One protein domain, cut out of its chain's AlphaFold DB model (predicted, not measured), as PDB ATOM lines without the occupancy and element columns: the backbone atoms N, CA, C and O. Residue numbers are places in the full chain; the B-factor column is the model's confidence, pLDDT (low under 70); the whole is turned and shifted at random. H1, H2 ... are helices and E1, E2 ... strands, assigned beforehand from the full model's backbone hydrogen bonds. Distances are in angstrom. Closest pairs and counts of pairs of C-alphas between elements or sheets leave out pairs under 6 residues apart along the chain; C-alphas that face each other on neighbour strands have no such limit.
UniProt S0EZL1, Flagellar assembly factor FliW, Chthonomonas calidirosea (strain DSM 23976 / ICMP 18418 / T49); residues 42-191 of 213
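Overview. This is residues 42 to 191 of the 213 residues of the protein "Flagellar assembly factor FliW" of Chthonomonas calidirosea (strain DSM 23976 / ICMP 18418 / T49) (UniProt S0EZL1). Amid little regular structure, E3 to E8 form one antiparallel sheet, in that order, curled like part of a barrel, with hairpin E1 and E2 at one end and H2 at the other. The printed part has 150 residues, 57 in eight named strands and two named helices; the class is mixed. It is compact, radius of gyration of the C-alphas 15.5 A, spanning 46 by 40 by 28 A.

Along the chain. In chain order come E1, residues 42 to 47, E2 51 to 56, E3 75 to 80, E4 87 to 92, E5 99 to 103, H1 118 to 123, E6 133 to 139 (19.7 A), E7 156 to 158, E8 165 to 167, H2 181 to 189. C-alpha 42 is at (-3.192, -24.124, -38.729), C-alpha 189 at (34.586, -41.725, -33.276).

Arrangement. E3 E4 E5 and E6 E7 E8 are meanders, successive antiparallel neighbours. Between E5 and E6, N 136 and O 103 are within hydrogen-bond range, 2.8 A. H1 only grazes the sheet; H2 is not on it. Both helices have every O i to N i+4 pair within range.

Size, cuts and confidence. The printed part has no cut. Long links include E5 to H1. Residues 82 to 84 and 191 have pLDDT under 70.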
ATOM      1  N   THR A  42      -3.764 -23.418 -39.883       83.12
ATOM      2  CA  THR A  42      -3.192 -24.124 -38.729       83.12
ATOM      3  C   THR A  42      -4.187 -25.160 -38.217       83.12
ATOM      4  O   THR A  42      -5.381 -24.884 -38.102       83.12
ATOM      5  N   LEU A  43      -3.699 -26.362 -37.917       86.00
ATOM      6  CA  LEU A  43      -4.446 -27.448 -37.298       86.00
ATOM      7  C   LEU A  43      -4.043 -27.556 -35.823       86.00
ATOM      8  O   LEU A  43      -2.868 -27.755 -35.525       86.00
ATOM      9  N   CYS A  44      -5.010 -27.477 -34.913       86.88
ATOM     10  CA  CYS A  44      -4.793 -27.791 -33.501       86.88
ATOM     11  C   CYS A  44      -5.046 -29.284 -33.268       86.88
ATOM     12  O   CYS A  44      -6.131 -29.780 -33.576       86.88
ATOM     13  N   VAL A  45      -4.059 -29.999 -32.729       86.00
ATOM     14  CA  VAL A  45      -4.161 -31.433 -32.429       86.00
ATOM     15  C   VAL A  45      -3.778 -31.678 -30.981       86.00
ATOM     16  O   VAL A  45      -2.659 -31.388 -30.572       86.00
ATOM     17  N   GLU A  46      -4.695 -32.252 -30.210       90.75
ATOM     18  CA  GLU A  46      -4.385 -32.763 -28.877       90.75
ATOM     19  C   GLU A  46      -3.492 -33.996 -28.994       90.75
ATOM     20  O   GLU A  46      -3.793 -34.911 -29.755       90.75
ATOM     21  N   THR A  47      -2.401 -34.040 -28.234       90.31
ATOM     22  CA  THR A  47      -1.481 -35.182 -28.205       90.31
ATOM     23  C   THR A  47      -1.188 -35.593 -26.773       90.31
ATOM     24  O   THR A  47      -1.140 -34.772 -25.856       90.31
ATOM     25  N   THR A  48      -0.941 -36.884 -26.556       89.06
ATOM     26  CA  THR A  48      -0.684 -37.387 -25.196       89.06
ATOM     27  C   THR A  48       0.691 -36.986 -24.663       89.06
ATOM     28  O   THR A  48       0.886 -36.935 -23.451       89.06
ATOM     29  N   ARG A  49       1.657 -36.735 -25.556       87.31
ATOM     30  CA  ARG A  49       3.060 -36.464 -25.203       87.31
ATOM     31  C   ARG A  49       3.401 -34.984 -25.180       87.31
ATOM     32  O   ARG A  49       4.258 -34.592 -24.396       87.31
ATOM     33  N   PHE A  50       2.761 -34.198 -26.039       86.50
ATOM     34  CA  PHE A  50       3.116 -32.800 -26.272       86.50
ATOM     35  C   PHE A  50       1.958 -31.845 -25.954       86.50
ATOM     36  O   PHE A  50       2.091 -30.649 -26.153       86.50
ATOM     37  N   GLY A  51       0.826 -32.341 -25.443       89.38
ATOM     38  CA  GLY A  51      -0.370 -31.518 -25.274       89.38
ATOM     39  C   GLY A  51      -0.907 -31.049 -26.626       89.38
ATOM     40  O   GLY A  51      -0.772 -31.760 -27.628       89.38
ATOM     41  N   THR A  52      -1.516 -29.869 -26.658       88.06
ATOM     42  CA  THR A  52      -2.029 -29.260 -27.887       88.06
ATOM     43  C   THR A  52      -0.879 -28.798 -28.779       88.06
ATOM     44  O   THR A  52      -0.108 -27.915 -28.412       88.06
ATOM     45  N   LEU A  53      -0.789 -29.376 -29.974       86.56
ATOM     46  CA  LEU A  53       0.118 -28.935 -31.024       86.56
ATOM     47  C   LEU A  53      -0.619 -28.038 -32.012       86.56
ATOM     48  O   LEU A  53      -1.663 -28.422 -32.537       86.56
ATOM     49  N   GLU A  54      -0.037 -26.884 -32.317       87.06
ATOM     50  CA  GLU A  54      -0.440 -26.042 -33.442       87.06
ATOM     51  C   GLU A  54       0.442 -26.366 -34.647       87.06
ATOM     52  O   GLU A  54       1.634 -26.065 -34.679       87.06
ATOM     53  N   VAL A  55      -0.139 -27.037 -35.638       87.38
ATOM     54  CA  VAL A  55       0.584 -27.541 -36.806       87.38
ATOM     55  C   VAL A  55       0.133 -26.766 -38.030       87.38
ATOM     56  O   VAL A  55      -1.013 -26.885 -38.462       87.38
ATOM     57  N   ALA A  56       1.032 -25.982 -38.618       87.44
ATOM     58  CA  ALA A  56       0.757 -25.357 -39.902       87.44
ATOM     59  C   ALA A  56       0.513 -26.443 -40.968       87.44
ATOM     60  O   ALA A  56       1.168 -27.485 -40.984       87.44
ATOM     61  N   SER A  57      -0.464 -26.233 -41.850       86.19
ATOM     62  CA  SER A  57      -0.856 -27.202 -42.891       86.19
ATOM     63  C   SER A  57       0.299 -27.595 -43.812       86.19
ATOM     64  O   SER A  57       0.328 -28.697 -44.354       86.19
ATOM     65  N   ASP A  58       1.284 -26.718 -43.942       86.56
ATOM     66  CA  ASP A  58       2.510 -26.917 -44.691       86.56
ATOM     67  C   ASP A  58       3.616 -27.626 -43.873       86.56
ATOM     68  O   ASP A  58       4.729 -27.824 -44.341       86.56
ATOM     69  N   LEU A  59       3.323 -28.091 -42.666       89.38
ATOM     70  CA  LEU A  59       4.173 -29.013 -41.905       89.38
ATOM     71  C   LEU A  59       3.581 -30.427 -41.853       89.38
ATOM     72  O   LEU A  59       4.209 -31.348 -41.334       89.38
ATOM     73  N   VAL A  60       2.386 -30.619 -42.417       94.19
ATOM     74  CA  VAL A  60       1.730 -31.924 -42.474       94.19
ATOM     75  C   VAL A  60       2.398 -32.797 -43.532       94.19
ATOM     76  O   VAL A  60       2.452 -32.461 -44.716       94.19
ATOM     77  N   LEU A  61       2.869 -33.957 -43.093       97.25
ATOM     78  CA  LEU A  61       3.352 -35.040 -43.931       97.25
ATOM     79  C   LEU A  61       2.221 -36.035 -44.179       97.25
ATOM     80  O   LEU A  61       1.525 -36.437 -43.244       97.25
ATOM     81  N   THR A  62       2.070 -36.472 -45.426       98.19
ATOM     82  CA  THR A  62       1.094 -37.502 -45.798       98.19
ATOM     83  C   THR A  62       1.811 -38.788 -46.177       98.19
ATOM     84  O   THR A  62       2.652 -38.793 -47.068       98.19
ATOM     85  N   PHE A  63       1.452 -39.890 -45.534       98.50
ATOM     86  CA  PHE A  63       1.877 -41.250 -45.838       98.50
ATOM     87  C   PHE A  63       0.654 -42.006 -46.371       98.50
ATOM     88  O   PHE A  63      -0.114 -42.532 -45.571       98.50
ATOM     89  N   PRO A  64       0.416 -42.047 -47.698       98.38
ATOM     90  CA  PRO A  64      -0.831 -42.591 -48.247       98.38
ATOM     91  C   PRO A  64      -1.052 -44.081 -47.955       98.38
ATOM     92  O   PRO A  64      -2.189 -44.531 -47.898       98.38
ATOM     93  N   GLU A  65       0.033 -44.838 -47.772       97.94
ATOM     94  CA  GLU A  65       0.008 -46.256 -47.373       97.94
ATOM     95  C   GLU A  65       0.115 -46.434 -45.839       97.94
ATOM     96  O   GLU A  65       0.195 -47.558 -45.348       97.94
ATOM     97  N   GLY A  66       0.153 -45.333 -45.082       98.00
ATOM     98  CA  GLY A  66       0.495 -45.304 -43.663       98.00
ATOM     99  C   GLY A  66       1.910 -45.817 -43.377       98.00
ATOM    100  O   GLY A  66       2.802 -45.773 -44.233       98.00
ATOM    101  N   LEU A  67       2.129 -46.276 -42.144       98.00
ATOM    102  CA  LEU A  67       3.351 -46.980 -41.738       98.00
ATOM    103  C   LEU A  67       3.055 -48.468 -41.538       98.00
ATOM    104  O   LEU A  67       1.918 -48.840 -41.261       98.00
ATOM    105  N   ILE A  68       4.076 -49.324 -41.630       95.69
ATOM    106  CA  ILE A  68       3.915 -50.777 -41.472       95.69
ATOM    107  C   ILE A  68       3.376 -51.083 -40.064       95.69
ATOM    108  O   ILE A  68       4.025 -50.767 -39.064       95.69
ATOM    109  N   GLY A  69       2.206 -51.722 -39.992       96.75
ATOM    110  CA  GLY A  69       1.464 -51.997 -38.757       96.75
ATOM    111  C   GLY A  69       0.603 -50.835 -38.242       96.75
ATOM    112  O   GLY A  69       0.018 -50.953 -37.165       96.75
ATOM    113  N   PHE A  70       0.542 -49.722 -38.974       97.56
ATOM    114  CA  PHE A  70      -0.198 -48.495 -38.658       97.56
ATOM    115  C   PHE A  70      -0.827 -47.888 -39.928       97.56
ATOM    116  O   PHE A  70      -0.899 -46.670 -40.075       97.56
ATOM    117  N   GLU A  71      -1.281 -48.730 -40.856       97.81
ATOM    118  CA  GLU A  71      -1.699 -48.353 -42.217       97.81
ATOM    119  C   GLU A  71      -2.907 -47.399 -42.247       97.81
ATOM    120  O   GLU A  71      -3.115 -46.668 -43.211       97.81
ATOM    121  N   MET A  72      -3.711 -47.389 -41.180       97.62
ATOM    122  CA  MET A  72      -4.886 -46.521 -41.037       97.62
ATOM    123  C   MET A  72      -4.549 -45.060 -40.709       97.62
ATOM    124  O   MET A  72      -5.412 -44.195 -40.848       97.62
ATOM    125  N   PHE A  73      -3.324 -44.784 -40.259       98.12
ATOM    126  CA  PHE A  73      -2.870 -43.444 -39.902       98.12
ATOM    127  C   PHE A  73      -1.961 -42.931 -41.012       98.12
ATOM    128  O   PHE A  73      -0.947 -43.540 -41.342       98.12
ATOM    129  N   THR A  74      -2.351 -41.819 -41.620       98.38
ATOM    130  CA  THR A  74      -1.758 -41.331 -42.870       98.38
ATOM    131  C   THR A  74      -1.232 -39.912 -42.751       98.38
ATOM    132  O   THR A  74      -0.452 -39.489 -43.599       98.38
ATOM    133  N   ARG A  75      -1.600 -39.163 -41.709       98.00
ATOM    134  CA  ARG A  75      -1.147 -37.786 -41.501       98.00
ATOM    135  C   ARG A  75      -0.227 -37.710 -40.297       98.00
ATOM    136  O   ARG A  75      -0.583 -38.137 -39.201       98.00
ATOM    137  N   TYR A  76       0.943 -37.122 -40.500       97.88
ATOM    138  CA  TYR A  76       1.970 -36.990 -39.476       97.88
ATOM    139  C   TYR A  76       2.594 -35.597 -39.496       97.88
ATOM    140  O   TYR A  76       2.517 -34.881 -40.489       97.88
ATOM    141  N   THR A  77       3.261 -35.226 -38.410       95.50
ATOM    142  CA  THR A  77       4.157 -34.066 -38.350       95.50
ATOM    143  C   THR A  77       5.447 -34.442 -37.631       95.50
ATOM    144  O   THR A  77       5.473 -35.397 -36.847       95.50
ATOM    145  N   VAL A  78       6.529 -33.714 -37.906       93.44
ATOM    146  CA  VAL A  78       7.801 -33.880 -37.197       93.44
ATOM    147  C   VAL A  78       7.894 -32.834 -36.091       93.44
ATOM    148  O   VAL A  78       7.936 -31.637 -36.359       93.44
ATOM    149  N   VAL A  79       7.964 -33.301 -34.849       90.50
ATOM    150  CA  VAL A  79       8.106 -32.471 -33.648       90.50
ATOM    151  C   VAL A  79       9.531 -32.598 -33.122       90.50
ATOM    152  O   VAL A  79      10.064 -33.709 -33.019       90.50
ATOM    153  N   SER A  80      10.140 -31.467 -32.774       83.12
ATOM    154  CA  SER A  80      11.451 -31.432 -32.119       83.12
ATOM    155  C   SER A  80      11.263 -31.025 -30.659       83.12
ATOM    156  O   SER A  80      10.537 -30.082 -30.361       83.12
ATOM    157  N   THR A  81      11.878 -31.767 -29.739       72.81
ATOM    158  CA  THR A  81      11.826 -31.470 -28.295       72.81
ATOM    159  C   THR A  81      12.984 -30.593 -27.828       72.81
ATOM    160  O   THR A  81      12.939 -30.056 -26.729       72.81
ATOM    161  N   ASP A  82      14.026 -30.484 -28.646       67.44
ATOM    162  CA  ASP A  82      15.251 -29.744 -28.398       67.44
ATOM    163  C   ASP A  82      15.890 -29.348 -29.736       67.44
ATOM    164  O   ASP A  82      16.103 -30.180 -30.617       67.44
ATOM    165  N   ASP A  83      16.259 -28.075 -29.882       58.09
ATOM    166  CA  ASP A  83      16.886 -27.574 -31.117       58.09
ATOM    167  C   ASP A  83      18.268 -28.208 -31.381       58.09
ATOM    168  O   ASP A  83      18.807 -28.130 -32.483       58.09
ATOM    169  N   GLN A  84      18.847 -28.847 -30.359       62.22
ATOM    170  CA  GLN A  84      20.163 -29.491 -30.386       62.22
ATOM    171  C   GLN A  84      20.087 -31.029 -30.412       62.22
ATOM    172  O   GLN A  84      21.124 -31.698 -30.461       62.22
ATOM    173  N   GLY A  85      18.885 -31.610 -30.360       70.38
ATOM    174  CA  GLY A  85      18.704 -33.054 -30.280       70.38
ATOM    175  C   GLY A  85      18.825 -33.761 -31.621       70.38
ATOM    176  O   GLY A  85      18.321 -33.318 -32.652       70.38
ATOM    177  N   ALA A  86      19.458 -34.936 -31.604       84.50
ATOM    178  CA  ALA A  86      19.502 -35.821 -32.769       84.50
ATOM    179  C   ALA A  86      18.181 -36.583 -32.986       84.50
ATOM    180  O   ALA A  86      17.893 -37.015 -34.107       84.50
ATOM    181  N   LEU A  87      17.406 -36.790 -31.915       90.81
ATOM    182  CA  LEU A  87      16.117 -37.473 -31.960       90.81
ATOM    183  C   LEU A  87      14.994 -36.465 -32.182       90.81
ATOM    184  O   LEU A  87      14.951 -35.414 -31.559       90.81
ATOM    185  N   ARG A  88      14.051 -36.840 -33.037       92.12
ATOM    186  CA  ARG A  88      12.795 -36.121 -33.253       92.12
ATOM    187  C   ARG A  88      11.629 -37.077 -33.062       92.12
ATOM    188  O   ARG A  88      11.826 -38.284 -32.918       92.12
ATOM    189  N   TRP A  89      10.416 -36.553 -33.107       94.69
ATOM    190  CA  TRP A  89       9.199 -37.348 -33.046       94.69
ATOM    191  C   TRP A  89       8.414 -37.223 -34.338       94.69
ATOM    192  O   TRP A  89       8.128 -36.122 -34.787       94.69
ATOM    193  N   LEU A  90       8.029 -38.355 -34.915       96.94
ATOM    194  CA  LEU A  90       6.982 -38.416 -35.921       96.94
ATOM    195  C   LEU A  90       5.649 -38.607 -35.196       96.94
ATOM    196  O   LEU A  90       5.320 -39.722 -34.786       96.94
ATOM    197  N   GLN A  91       4.921 -37.516 -34.992       96.94
ATOM    198  CA  GLN A  91       3.631 -37.490 -34.306       96.94
ATOM    199  C   GLN A  91       2.504 -37.721 -35.312       96.94
ATOM    200  O   GLN A  91       2.446 -37.039 -36.333       96.94
ATOM    201  N   SER A  92       1.600 -38.658 -35.024       97.44
ATOM    202  CA  SER A  92       0.372 -38.838 -35.804       97.44
ATOM    203  C   SER A  92      -0.594 -37.681 -35.552       97.44
ATOM    204  O   SER A  92      -0.795 -37.270 -34.409       97.44
ATOM    205  N   LEU A  93      -1.208 -37.172 -36.618       95.69
ATOM    206  CA  LEU A  93      -2.308 -36.204 -36.554       95.69
ATOM    207  C   LEU A  93      -3.683 -36.892 -36.601       95.69
ATOM    208  O   LEU A  93      -4.709 -36.232 -36.465       95.69
ATOM    209  N   ASP A  94      -3.696 -38.210 -36.814       96.12
ATOM    210  CA  ASP A  94      -4.901 -39.042 -36.842       96.12
ATOM    211  C   ASP A  94      -5.150 -39.751 -35.501       96.12
ATOM    212  O   ASP A  94      -6.295 -40.016 -35.150       96.12
ATOM    213  N   GLU A  95      -4.085 -40.042 -34.745       96.94
ATOM    214  CA  GLU A  95      -4.132 -40.715 -33.442       96.94
ATOM    215  C   GLU A  95      -3.236 -39.980 -32.427       96.94
ATOM    216  O   GLU A  95      -2.012 -40.152 -32.451       96.94
ATOM    217  N   PRO A  96      -3.823 -39.174 -31.522       93.12
ATOM    218  CA  PRO A  96      -3.124 -38.407 -30.487       93.12
ATOM    219  C   PRO A  96      -2.076 -39.170 -29.676       93.12
ATOM    220  O   PRO A  96      -1.070 -38.588 -29.256       93.12
ATOM    221  N   ALA A  97      -2.305 -40.462 -29.413       94.94
ATOM    222  CA  ALA A  97      -1.411 -41.277 -28.598       94.94
ATOM    223  C   ALA A  97      -0.219 -41.864 -29.374       94.94
ATOM    224  O   ALA A  97       0.710 -42.404 -28.759       94.94
ATOM    225  N   LEU A  98      -0.231 -41.769 -30.705       96.62
ATOM    226  CA  LEU A  98       0.747 -42.409 -31.572       96.62
ATOM    227  C   LEU A  98       1.856 -41.438 -31.983       96.62
ATOM    228  O   LEU A  98       1.647 -40.512 -32.764       96.62
ATOM    229  N   ALA A  99       3.071 -41.711 -31.510       95.88
ATOM    230  CA  ALA A  99       4.270 -40.993 -31.917       95.88
ATOM    231  C   ALA A  99       5.476 -41.931 -31.958       95.88
ATOM    232  O   ALA A  99       5.657 -42.759 -31.059       95.88
ATOM    233  N   PHE A 100       6.326 -41.763 -32.966       97.12
ATOM    234  CA  PHE A 100       7.534 -42.563 -33.145       97.12
ATOM    235  C   PHE A 100       8.778 -41.704 -32.929       97.12
ATOM    236  O   PHE A 100       8.913 -40.683 -33.603       97.12
ATOM    237  N   PRO A 101       9.719 -42.104 -32.058       96.00
ATOM    238  CA  PRO A 101      11.028 -41.480 -32.053       96.00
ATOM    239  C   PRO A 101      11.732 -41.813 -33.374       96.00
ATOM    240  O   PRO A 101      11.752 -42.965 -33.812       96.00
ATOM    241  N   ILE A 102      12.294 -40.802 -34.020       96.94
ATOM    242  CA  ILE A 102      12.959 -40.892 -35.317       96.94
ATOM    243  C   ILE A 102      14.312 -40.183 -35.275       96.94
ATOM    244  O   ILE A 102      14.525 -39.255 -34.499       96.94
ATOM    245  N   ILE A 103      15.235 -40.620 -36.125       95.44
ATOM    246  CA  ILE A 103      16.584 -40.053 -36.238       95.44
ATOM    247  C   ILE A 103      17.007 -40.010 -37.702       95.44
ATOM    248  O   ILE A 103      16.645 -40.899 -38.474       95.44
ATOM    249  N   GLN A 104      17.792 -39.012 -38.103       94.56
ATOM    250  CA  GLN A 104      18.430 -39.040 -39.421       94.56
ATOM    251  C   GLN A 104      19.589 -40.050 -39.397       94.56
ATOM    252  O   GLN A 104      20.526 -39.867 -38.616       94.56
ATOM    253  N   PRO A 105      19.582 -41.101 -40.242       95.38
ATOM    254  CA  PRO A 105      20.593 -42.156 -40.183       95.38
ATOM    255  C   PRO A 105      22.027 -41.657 -40.336       95.38
ATOM    256  O   PRO A 105      22.925 -42.171 -39.677       95.38
ATOM    257  N   GLY A 106      22.237 -40.615 -41.149       92.94
ATOM    258  CA  GLY A 106      23.558 -40.029 -41.392       92.94
ATOM    259  C   GLY A 106      24.269 -39.513 -40.135       92.94
ATOM    260  O   GLY A 106      25.488 -39.385 -40.158       92.94
ATOM    261  N   ILE A 107      23.539 -39.273 -39.037       91.88
ATOM    262  CA  ILE A 107      24.108 -38.845 -37.748       91.88
ATOM    263  C   ILE A 107      24.951 -39.958 -37.110       91.88
ATOM    264  O   ILE A 107      26.002 -39.680 -36.541       91.88
ATOM    265  N   PHE A 108      24.512 -41.219 -37.199       93.69
ATOM    266  CA  PHE A 108      25.194 -42.354 -36.558       93.69
ATOM    267  C   PHE A 108      25.745 -43.381 -37.549       93.69
ATOM    268  O   PHE A 108      26.600 -44.174 -37.184       93.69
ATOM    269  N   ARG A 109      25.299 -43.366 -38.805       93.81
ATOM    270  CA  ARG A 109      25.798 -44.198 -39.907       93.81
ATOM    271  C   ARG A 109      26.073 -43.294 -41.121       93.81
ATOM    272  O   ARG A 109      25.243 -43.219 -42.029       93.81
ATOM    273  N   PRO A 110      27.212 -42.574 -41.155       91.44
ATOM    274  CA  PRO A 110      27.496 -41.552 -42.173       91.44
ATOM    275  C   PRO A 110      27.568 -42.067 -43.620       91.44
ATOM    276  O   PRO A 110      27.446 -41.292 -44.566       91.44
ATOM    277  N   ASP A 111      27.785 -43.367 -43.801       90.88
ATOM    278  CA  ASP A 111      27.796 -44.084 -45.079       90.88
ATOM    279  C   ASP A 111      26.470 -44.832 -45.345       90.88
ATOM    280  O   ASP A 111      26.395 -45.717 -46.206       90.88
ATOM    281  N   TYR A 112      25.399 -44.523 -44.604       94.00
ATOM    282  CA  TYR A 112      24.051 -44.987 -44.926       94.00
ATOM    283  C   TYR A 112      23.628 -44.448 -46.294       94.00
ATOM    284  O   TYR A 112      23.462 -43.251 -46.478       94.00
ATOM    285  N   THR A 113      23.488 -45.338 -47.271       91.69
ATOM    286  CA  THR A 113      23.189 -45.009 -48.671       91.69
ATOM    287  C   THR A 113      22.201 -46.044 -49.204       91.69
ATOM    288  O   THR A 113      22.574 -46.922 -49.992       91.69
ATOM    289  N   PRO A 114      20.948 -46.030 -48.706       91.12
ATOM    290  CA  PRO A 114      19.964 -47.029 -49.085       91.12
ATOM    291  C   PRO A 114      19.642 -46.905 -50.576       91.12
ATOM    292  O   PRO A 114      19.504 -45.809 -51.118       91.12
ATOM    293  N   THR A 115      19.513 -48.047 -51.245       90.44
ATOM    294  CA  THR A 115      18.916 -48.103 -52.583       90.44
ATOM    295  C   THR A 115      17.432 -48.410 -52.418       90.44
ATOM    296  O   THR A 115      17.088 -49.399 -51.773       90.44
ATOM    297  N   ILE A 116      16.569 -47.584 -53.007       90.50
ATOM    298  CA  ILE A 116      15.122 -47.824 -53.071       90.50
ATOM    299  C   ILE A 116      14.719 -48.271 -54.478       90.50
ATOM    300  O   ILE A 116      15.470 -48.083 -55.437       90.50
ATOM    301  N   SER A 117      13.542 -48.881 -54.604       93.25
ATOM    302  CA  SER A 117      13.035 -49.332 -55.899       93.25
ATOM    303  C   SER A 117      12.597 -48.155 -56.786       93.25
ATOM    304  O   SER A 117      12.149 -47.118 -56.292       93.25
ATOM    305  N   ASP A 118      12.632 -48.337 -58.110       91.69
ATOM    306  CA  ASP A 118      12.090 -47.351 -59.063       91.69
ATOM    307  C   ASP A 118      10.582 -47.121 -58.866       91.69
ATOM    308  O   ASP A 118      10.035 -46.102 -59.288       91.69
ATOM    309  N   GLN A 119       9.878 -48.096 -58.288       95.31
ATOM    310  CA  GLN A 119       8.464 -47.970 -57.955       95.31
ATOM    311  C   GLN A 119       8.270 -47.015 -56.775       95.31
ATOM    312  O   GLN A 119       7.456 -46.101 -56.876       95.31
ATOM    313  N   ASP A 120       9.047 -47.174 -55.702       94.75
ATOM    314  CA  ASP A 120       8.971 -46.295 -54.530       94.75
ATOM    315  C   ASP A 120       9.445 -44.880 -54.858       94.75
ATOM    316  O   ASP A 120       8.811 -43.910 -54.449       94.75
ATOM    317  N   ALA A 121      10.507 -44.746 -55.657       92.75
ATOM    318  CA  ALA A 121      10.982 -43.442 -56.111       92.75
ATOM    319  C   ALA A 121       9.908 -42.687 -56.914       92.75
ATOM    320  O   ALA A 121       9.688 -41.499 -56.682       92.75
ATOM    321  N   ARG A 122       9.200 -43.384 -57.816       93.69
ATOM    322  CA  ARG A 122       8.074 -42.812 -58.573       93.69
ATOM    323  C   ARG A 122       6.885 -42.480 -57.678       93.69
ATOM    324  O   ARG A 122       6.313 -41.410 -57.844       93.69
ATOM    325  N   PHE A 123       6.538 -43.358 -56.737       95.00
ATOM    326  CA  PHE A 123       5.463 -43.121 -55.767       95.00
ATOM    327  C   PHE A 123       5.708 -41.842 -54.956       95.00
ATOM    328  O   PHE A 123       4.812 -41.022 -54.793       95.00
ATOM    329  N   LEU A 124       6.943 -41.652 -54.496       93.50
ATOM    330  CA  LEU A 124       7.362 -40.476 -53.738       93.50
ATOM    331  C   LEU A 124       7.576 -39.231 -54.616       93.50
ATOM    332  O   LEU A 124       7.798 -38.143 -54.086       93.50
ATOM    333  N   GLY A 125       7.548 -39.361 -55.947       92.44
ATOM    334  CA  GLY A 125       7.843 -38.267 -56.873       92.44
ATOM    335  C   GLY A 125       9.273 -37.730 -56.745       92.44
ATOM    336  O   GLY A 125       9.482 -36.526 -56.871       92.44
ATOM    337  N   LEU A 126      10.242 -38.592 -56.424       90.25
ATOM    338  CA  LEU A 126      11.638 -38.191 -56.250       90.25
ATOM    339  C   LEU A 126      12.313 -37.952 -57.602       90.25
ATOM    340  O   LEU A 126      12.164 -38.752 -58.528       90.25
ATOM    341  N   THR A 127      13.114 -36.891 -57.683       85.19
ATOM    342  CA  THR A 127      13.974 -36.598 -58.833       85.19
ATOM    343  C   THR A 127      15.424 -36.404 -58.378       85.19
ATOM    344  O   THR A 127      15.662 -36.153 -57.195       85.19
ATOM    345  N   PRO A 128      16.416 -36.520 -59.279       79.50
ATOM    346  CA  PRO A 128      17.824 -36.294 -58.938       79.50
ATOM    347  C   PRO A 128      18.122 -34.909 -58.340       79.50
ATOM    348  O   PRO A 128      19.082 -34.760 -57.592       79.50
ATOM    349  N   GLU A 129      17.315 -33.904 -58.673       81.38
ATOM    350  CA  GLU A 129      17.481 -32.508 -58.257       81.38
ATOM    351  C   GLU A 129      16.893 -32.222 -56.869       81.38
ATOM    352  O   GLU A 129      17.227 -31.207 -56.262       81.38
ATOM    353  N   ILE A 130      16.017 -33.098 -56.364       74.69
ATOM    354  CA  ILE A 130      15.312 -32.912 -55.093       74.69
ATOM    355  C   ILE A 130      15.732 -34.037 -54.141       74.69
ATOM    356  O   ILE A 130      15.202 -35.150 -54.227       74.69
ATOM    357  N   PRO A 131      16.674 -33.782 -53.215       77.56
ATOM    358  CA  PRO A 131      17.080 -34.791 -52.251       77.56
ATOM    359  C   PRO A 131      15.913 -35.121 -51.312       77.56
ATOM    360  O   PRO A 131      15.255 -34.236 -50.764       77.56
ATOM    361  N   ALA A 132      15.655 -36.413 -51.114       88.94
ATOM    362  CA  ALA A 132      14.649 -36.857 -50.158       88.94
ATOM    363  C   ALA A 132      15.136 -36.661 -48.719       88.94
ATOM    364  O   ALA A 132      16.329 -36.787 -48.426       88.94
ATOM    365  N   LEU A 133      14.195 -36.474 -47.798       91.75
ATOM    366  CA  LEU A 133      14.484 -36.595 -46.377       91.75
ATOM    367  C   LEU A 133      14.379 -38.052 -45.961       91.75
ATOM    368  O   LEU A 133      13.446 -38.752 -46.354       91.75
ATOM    369  N   VAL A 134      15.332 -38.498 -45.148       95.31
ATOM    370  CA  VAL A 134      15.399 -39.885 -44.692       95.31
ATOM    371  C   VAL A 134      15.512 -39.930 -43.176       95.31
ATOM    372  O   VAL A 134      16.426 -39.344 -42.591       95.31
ATOM    373  N   PHE A 135      14.601 -40.674 -42.554       97.50
ATOM    374  CA  PHE A 135      14.611 -40.973 -41.126       97.50
ATOM    375  C   PHE A 135      14.585 -42.479 -40.887       97.50
ATOM    376  O   PHE A 135      13.995 -43.232 -41.654       97.50
ATOM    377  N   ALA A 136      15.183 -42.922 -39.789       98.00
ATOM    378  CA  ALA A 136      14.966 -44.252 -39.242       98.00
ATOM    379  C   ALA A 136      14.099 -44.157 -37.987       98.00
ATOM    380  O   ALA A 136      14.293 -43.264 -37.160       98.00
ATOM    381  N   VAL A 137      13.172 -45.101 -37.837       98.25
ATOM    382  CA  VAL A 137      12.392 -45.260 -36.606       98.25
ATOM    383  C   VAL A 137      13.279 -45.871 -35.526       98.25
ATOM    384  O   VAL A 137      13.982 -46.859 -35.768       98.25
ATOM    385  N   VAL A 138      13.237 -45.281 -34.334       97.94
ATOM    386  CA  VAL A 138      14.038 -45.667 -33.176       97.94
ATOM    387  C   VAL A 138      13.179 -46.430 -32.176       97.94
ATOM    388  O   VAL A 138      12.095 -46.002 -31.785       97.94
ATOM    389  N   THR A 139      13.694 -47.562 -31.712       97.31
ATOM    390  CA  THR A 139      13.160 -48.299 -30.567       97.31
ATOM    391  C   THR A 139      14.029 -48.021 -29.349       97.31
ATOM    392  O   THR A 139      15.221 -48.332 -29.361       97.31
ATOM    393  N   VAL A 140      13.428 -47.488 -28.285       95.06
ATOM    394  CA  VAL A 140      14.094 -47.227 -27.001       95.06
ATOM    395  C   VAL A 140      13.595 -48.243 -25.967       95.06
ATOM    396  O   VAL A 140      12.437 -48.163 -25.553       95.06
ATOM    397  N   PRO A 141      14.416 -49.220 -25.540       94.56
ATOM    398  CA  PRO A 141      13.998 -50.177 -24.522       94.56
ATOM    399  C   PRO A 141      13.707 -49.488 -23.172       94.56
ATOM    400  O   PRO A 141      14.480 -48.613 -22.763       94.56
ATOM    401  N   PRO A 142      12.659 -49.902 -22.430       93.12
ATOM    402  CA  PRO A 142      12.328 -49.317 -21.131       93.12
ATOM    403  C   PRO A 142      13.512 -49.358 -20.158       93.12
ATOM    404  O   PRO A 142      14.150 -50.397 -19.994       93.12
ATOM    405  N   GLY A 143      13.822 -48.217 -19.535       94.75
ATOM    406  CA  GLY A 143      14.912 -48.081 -18.561       94.75
ATOM    407  C   GLY A 143      16.331 -48.229 -19.125       94.75
ATOM    408  O   GLY A 143      17.289 -48.139 -18.362       94.75
ATOM    409  N   ARG A 144      16.503 -48.448 -20.439       94.19
ATOM    410  CA  ARG A 144      17.816 -48.693 -21.065       94.19
ATOM    411  C   ARG A 144      18.008 -47.855 -22.339       94.19
ATOM    412  O   ARG A 144      18.210 -48.416 -23.416       94.19
ATOM    413  N   PRO A 145      17.985 -46.513 -22.244       91.94
ATOM    414  CA  PRO A 145      18.087 -45.635 -23.414       91.94
ATOM    415  C   PRO A 145      19.404 -45.784 -24.191       91.94
ATOM    416  O   PRO A 145      19.429 -45.574 -25.398       91.94
ATOM    417  N   ARG A 146      20.490 -46.220 -23.536       92.50
ATOM    418  CA  ARG A 146      21.779 -46.501 -24.198       92.50
ATOM    419  C   ARG A 146      21.722 -47.676 -25.179       92.50
ATOM    420  O   ARG A 146      22.566 -47.760 -26.060       92.50
ATOM    421  N   GLU A 147      20.728 -48.551 -25.046       95.69
ATOM    422  CA  GLU A 147      20.499 -49.698 -25.931       95.69
ATOM    423  C   GLU A 147      19.444 -49.399 -27.006       95.69
ATOM    424  O   GLU A 147      18.795 -50.309 -27.526       95.69
ATOM    425  N   MET A 148      19.219 -48.117 -27.311       96.94
ATOM    426  CA  MET A 148      18.315 -47.731 -28.385       96.94
ATOM    427  C   MET A 148      18.822 -48.224 -29.740       96.94
ATOM    428  O   MET A 148      20.022 -48.206 -30.034       96.94
ATOM    429  N   THR A 149      17.878 -48.648 -30.572       98.25
ATOM    430  CA  THR A 149      18.167 -49.194 -31.897       98.25
ATOM    431  C   THR A 149      17.390 -48.459 -32.974       98.25
ATOM    432  O   THR A 149      16.256 -48.054 -32.735       98.25
ATOM    433  N   ALA A 150      17.982 -48.304 -34.154       98.31
ATOM    434  CA  ALA A 150      17.327 -47.764 -35.340       98.31
ATOM    435  C   ALA A 150      17.050 -48.870 -36.368       98.31
ATOM    436  O   ALA A 150      17.903 -49.733 -36.609       98.31
ATOM    437  N   ASN A 151      15.879 -48.821 -37.005       98.31
ATOM    438  CA  ASN A 151      15.549 -49.692 -38.129       98.31
ATOM    439  C   ASN A 151      16.055 -49.083 -39.447       98.31
ATOM    440  O   ASN A 151      15.428 -48.176 -39.992       98.31
ATOM    441  N   LEU A 152      17.172 -49.602 -39.967       97.94
ATOM    442  CA  LEU A 152      17.768 -49.151 -41.231       97.94
ATOM    443  C   LEU A 152      17.257 -49.912 -42.466       97.94
ATOM    444  O   LEU A 152      17.534 -49.488 -43.588       97.94
ATOM    445  N   LEU A 153      16.503 -51.001 -42.274       97.69
ATOM    446  CA  LEU A 153      15.825 -51.721 -43.360       97.69
ATOM    447  C   LEU A 153      14.438 -51.152 -43.684       97.69
ATOM    448  O   LEU A 153      13.902 -51.443 -44.746       97.69
ATOM    449  N   GLY A 154      13.863 -50.357 -42.783       97.25
ATOM    450  CA  GLY A 154      12.548 -49.736 -42.949       97.25
ATOM    451  C   GLY A 154      12.562 -48.217 -42.778       97.25
ATOM    452  O   GLY A 154      11.832 -47.741 -41.901       97.25
ATOM    453  N   PRO A 155      13.409 -47.457 -43.505       97.88
ATOM    454  CA  PRO A 155      13.484 -46.015 -43.341       97.88
ATOM    455  C   PRO A 155      12.215 -45.321 -43.849       97.88
ATOM    456  O   PRO A 155      11.534 -45.780 -44.767       97.88
ATOM    457  N   LEU A 156      11.933 -44.167 -43.261       98.38
ATOM    458  CA  LEU A 156      10.937 -43.220 -43.730       98.38
ATOM    459  C   LEU A 156      11.605 -42.322 -44.764       98.38
ATOM    460  O   LEU A 156      12.547 -41.601 -44.431       98.38
ATOM    461  N   VAL A 157      11.129 -42.375 -46.001       97.06
ATOM    462  CA  VAL A 157      11.598 -41.515 -47.087       97.06
ATOM    463  C   VAL A 157      10.494 -40.526 -47.407       97.06
ATOM    464  O   VAL A 157       9.356 -40.923 -47.646       97.06
ATOM    465  N   ILE A 158      10.824 -39.240 -47.373       96.62
ATOM    466  CA  ILE A 158       9.874 -38.143 -47.533       96.62
ATOM    467  C   ILE A 158      10.368 -37.241 -48.652       96.62
ATOM    468  O   ILE A 158      11.522 -36.810 -48.656       96.62
ATOM    469  N   ASN A 159       9.485 -36.929 -49.590       94.50
ATOM    470  CA  ASN A 159       9.731 -35.868 -50.548       94.50
ATOM    471  C   ASN A 159       9.430 -34.520 -49.873       94.50
ATOM    472  O   ASN A 159       8.279 -34.278 -49.504       94.50
ATOM    473  N   PRO A 160      10.425 -33.635 -49.693       89.25
ATOM    474  CA  PRO A 160      10.223 -32.396 -48.952       89.25
ATOM    475  C   PRO A 160       9.320 -31.387 -49.671       89.25
ATOM    476  O   PRO A 160       8.739 -30.533 -49.011       89.25
ATOM    477  N   LEU A 161       9.178 -31.481 -51.000       90.25
ATOM    478  CA  LEU A 161       8.330 -30.565 -51.766       90.25
ATOM    479  C   LEU A 161       6.868 -31.001 -51.753       90.25
ATOM    480  O   LEU A 161       5.979 -30.188 -51.519       90.25
ATOM    481  N   THR A 162       6.611 -32.285 -52.010       92.12
ATOM    482  CA  THR A 162       5.238 -32.816 -52.057       92.12
ATOM    483  C   THR A 162       4.711 -33.202 -50.679       92.12
ATOM    484  O   THR A 162       3.509 -33.403 -50.524       92.12
ATOM    485  N   ARG A 163       5.604 -33.331 -49.686       94.31
ATOM    486  CA  ARG A 163       5.329 -33.809 -48.318       94.31
ATOM    487  C   ARG A 163       4.723 -35.206 -48.263       94.31
ATOM    488  O   ARG A 163       4.150 -35.608 -47.251       94.31
ATOM    489  N   VAL A 164       4.889 -35.964 -49.344       96.75
ATOM    490  CA  VAL A 164       4.522 -37.372 -49.404       96.75
ATOM    491  C   VAL A 164       5.664 -38.194 -48.819       96.75
ATOM    492  O   VAL A 164       6.816 -38.084 -49.246       96.75
ATOM    493  N   GLY A 165       5.332 -39.006 -47.824       97.88
ATOM    494  CA  GLY A 165       6.217 -39.953 -47.173       97.88
ATOM    495  C   GLY A 165       5.844 -41.398 -47.481       97.88
ATOM    496  O   GLY A 165       4.696 -41.723 -47.786       97.88
ATOM    497  N   LYS A 166       6.831 -42.285 -47.376       98.12
ATOM    498  CA  LYS A 166       6.652 -43.737 -47.421       98.12
ATOM    499  C   LYS A 166       7.653 -44.411 -46.493       98.12
ATOM    500  O   LYS A 166       8.823 -44.029 -46.462       98.12
ATOM    501  N   GLN A 167       7.211 -45.438 -45.774       98.38
ATOM    502  CA  GLN A 167       8.133 -46.379 -45.148       98.38
ATOM    503  C   GLN A 167       8.576 -47.403 -46.197       98.38
ATOM    504  O   GLN A 167       7.807 -48.281 -46.584       98.38
ATOM    505  N   VAL A 168       9.798 -47.258 -46.704       97.06
ATOM    506  CA  VAL A 168      10.319 -48.131 -47.767       97.06
ATOM    507  C   VAL A 168      10.995 -49.358 -47.171       97.06
ATOM    508  O   VAL A 168      11.543 -49.300 -46.073       97.06
ATOM    509  N   ILE A 169      10.999 -50.464 -47.913       96.25
ATOM    510  CA  ILE A 169      11.723 -51.679 -47.531       96.25
ATOM    511  C   ILE A 169      13.050 -51.697 -48.285       96.25
ATOM    512  O   ILE A 169      13.089 -51.859 -49.505       96.25
ATOM    513  N   VAL A 170      14.148 -51.545 -47.553       95.25
ATOM    514  CA  VAL A 170      15.505 -51.634 -48.091       95.25
ATOM    515  C   VAL A 170      15.953 -53.090 -48.060       95.25
ATOM    516  O   VAL A 170      15.839 -53.769 -47.045       95.25
ATOM    517  N   GLN A 171      16.487 -53.565 -49.182       91.44
ATOM    518  CA  GLN A 171      17.076 -54.897 -49.310       91.44
ATOM    519  C   GLN A 171      18.589 -54.751 -49.468       91.44
ATOM    520  O   GLN A 171      19.112 -54.697 -50.580       91.44
ATOM    521  N   ASP A 172      19.284 -54.622 -48.342       91.75
ATOM    522  CA  ASP A 172      20.735 -54.461 -48.301       91.75
ATOM    523  C   ASP A 172      21.297 -55.164 -47.065       91.75
ATOM    524  O   ASP A 172      20.921 -54.849 -45.938       91.75
ATOM    525  N   GLU A 173      22.202 -56.117 -47.278       92.00
ATOM    526  CA  GLU A 173      22.782 -56.947 -46.214       92.00
ATOM    527  C   GLU A 173      23.647 -56.148 -45.230       92.00
ATOM    528  O   GLU A 173      23.909 -56.608 -44.120       92.00
ATOM    529  N   ARG A 174      24.063 -54.927 -45.601       92.19
ATOM    530  CA  ARG A 174      24.782 -54.010 -44.703       92.19
ATOM    531  C   ARG A 174      23.896 -53.504 -43.563       92.19
ATOM    532  O   ARG A 174      24.426 -53.000 -42.570       92.19
ATOM    533  N   TYR A 175      22.574 -53.594 -43.719       95.88
ATOM    534  CA  TYR A 175      21.590 -53.024 -42.809       95.88
ATOM    535  C   TYR A 175      20.734 -54.097 -42.132       95.88
ATOM    536  O   TYR A 175      20.524 -55.199 -42.627       95.88
ATOM    537  N   SER A 176      20.211 -53.749 -40.963       96.12
ATOM    538  CA  SER A 176      19.356 -54.581 -40.128       96.12
ATOM    539  C   SER A 176      18.208 -53.755 -39.543       96.12
ATOM    540  O   SER A 176      18.193 -52.521 -39.596       96.12
ATOM    541  N   THR A 177      17.235 -54.433 -38.936       96.25
ATOM    542  CA  THR A 177      16.150 -53.766 -38.203       96.25
ATOM    543  C   THR A 177      16.580 -53.231 -36.835       96.25
ATOM    544  O   THR A 177      15.793 -52.544 -36.187       96.25
ATOM    545  N   LYS A 178      17.801 -53.548 -36.377       97.31
ATOM    546  CA  LYS A 178      18.318 -53.180 -35.055       97.31
ATOM    547  C   LYS A 178      19.786 -52.755 -35.126       97.31
ATOM    548  O   LYS A 178      20.672 -53.523 -34.766       97.31
ATOM    549  N   HIS A 179      20.034 -51.515 -35.539       97.38
ATOM    550  CA  HIS A 179      21.349 -50.882 -35.388       97.38
ATOM    551  C   HIS A 179      21.442 -50.162 -34.049       97.38
ATOM    552  O   HIS A 179      20.657 -49.248 -33.803       97.38
ATOM    553  N   TYR A 180      22.385 -50.553 -33.193       97.25
ATOM    554  CA  TYR A 180      22.620 -49.899 -31.905       97.25
ATOM    555  C   TYR A 180      23.250 -48.526 -32.118       97.25
ATOM    556  O   TYR A 180      24.425 -48.415 -32.458       97.25
ATOM    557  N   ILE A 181      22.468 -47.468 -31.899       96.19
ATOM    558  CA  ILE A 181      22.862 -46.104 -32.279       96.19
ATOM    559  C   ILE A 181      24.134 -45.673 -31.536       96.19
ATOM    560  O   ILE A 181      25.046 -45.117 -32.141       96.19
ATOM    561  N   MET A 182      24.226 -45.968 -30.235       93.94
ATOM    562  CA  MET A 182      25.395 -45.593 -29.432       93.94
ATOM    563  C   MET A 182      26.662 -46.348 -29.849       93.94
ATOM    564  O   MET A 182      27.744 -45.770 -29.833       93.94
ATOM    565  N   GLU A 183      26.541 -47.617 -30.242       94.06
ATOM    566  CA  GLU A 183      27.686 -48.410 -30.701       94.06
ATOM    567  C   GLU A 183      28.216 -47.894 -32.040       94.06
ATOM    568  O   GLU A 183      29.423 -47.726 -32.188       94.06
ATOM    569  N   GLU A 184      27.322 -47.581 -32.979       93.62
ATOM    570  CA  GLU A 184      27.670 -47.004 -34.283       93.62
ATOM    571  C   GLU A 184      28.382 -45.650 -34.119       93.62
ATOM    572  O   GLU A 184      29.445 -45.422 -34.698       93.62
ATOM    573  N   ILE A 185      27.866 -44.768 -33.249       92.00
ATOM    574  CA  ILE A 185      28.512 -43.482 -32.935       92.00
ATOM    575  C   ILE A 185      29.916 -43.702 -32.360       92.00
ATOM    576  O   ILE A 185      30.870 -43.072 -32.818       92.00
ATOM    577  N   LEU A 186      30.063 -44.600 -31.380       90.31
ATOM    578  CA  LEU A 186      31.361 -44.886 -30.765       90.31
ATOM    579  C   LEU A 186      32.368 -45.422 -31.788       90.31
ATOM    580  O   LEU A 186      33.500 -44.946 -31.818       90.31
ATOM    581  N   GLN A 187      31.957 -46.348 -32.657       88.06
ATOM    582  CA  GLN A 187      32.815 -46.915 -33.705       88.06
ATOM    583  C   GLN A 187      33.292 -45.858 -34.708       88.06
ATOM    584  O   GLN A 187      34.460 -45.877 -35.115       88.06
ATOM    585  N   ASN A 188      32.419 -44.913 -35.071       84.81
ATOM    586  CA  ASN A 188      32.767 -43.806 -35.960       84.81
ATOM    587  C   ASN A 188      33.786 -42.855 -35.319       84.81
ATOM    588  O   ASN A 188      34.712 -42.408 -35.993       84.81
ATOM    589  N   LEU A 189      33.650 -42.574 -34.018       85.00
ATOM    590  CA  LEU A 189      34.586 -41.725 -33.276       85.00
ATOM    591  C   LEU A 189      35.959 -42.387 -33.094       85.00
ATOM    592  O   LEU A 189      36.977 -41.700 -33.114       85.00
ATOM    593  N   THR A 190      36.009 -43.713 -32.939       82.69
ATOM    594  CA  THR A 190      37.266 -44.457 -32.756       82.69
ATOM    595  C   THR A 190      37.971 -44.811 -34.067       82.69
ATOM    596  O   THR A 190      39.046 -45.408 -34.031       82.69
ATOM    597  N   GLY A 191      37.395 -44.475 -35.229       68.75
ATOM    598  CA  GLY A 191      37.987 -44.744 -36.547       68.75
ATOM    599  C   GLY A 191      38.083 -46.233 -36.904       68.75
ATOM    600  O   GLY A 191      38.734 -46.606 -37.881       68.75
TER     601      GLY A 191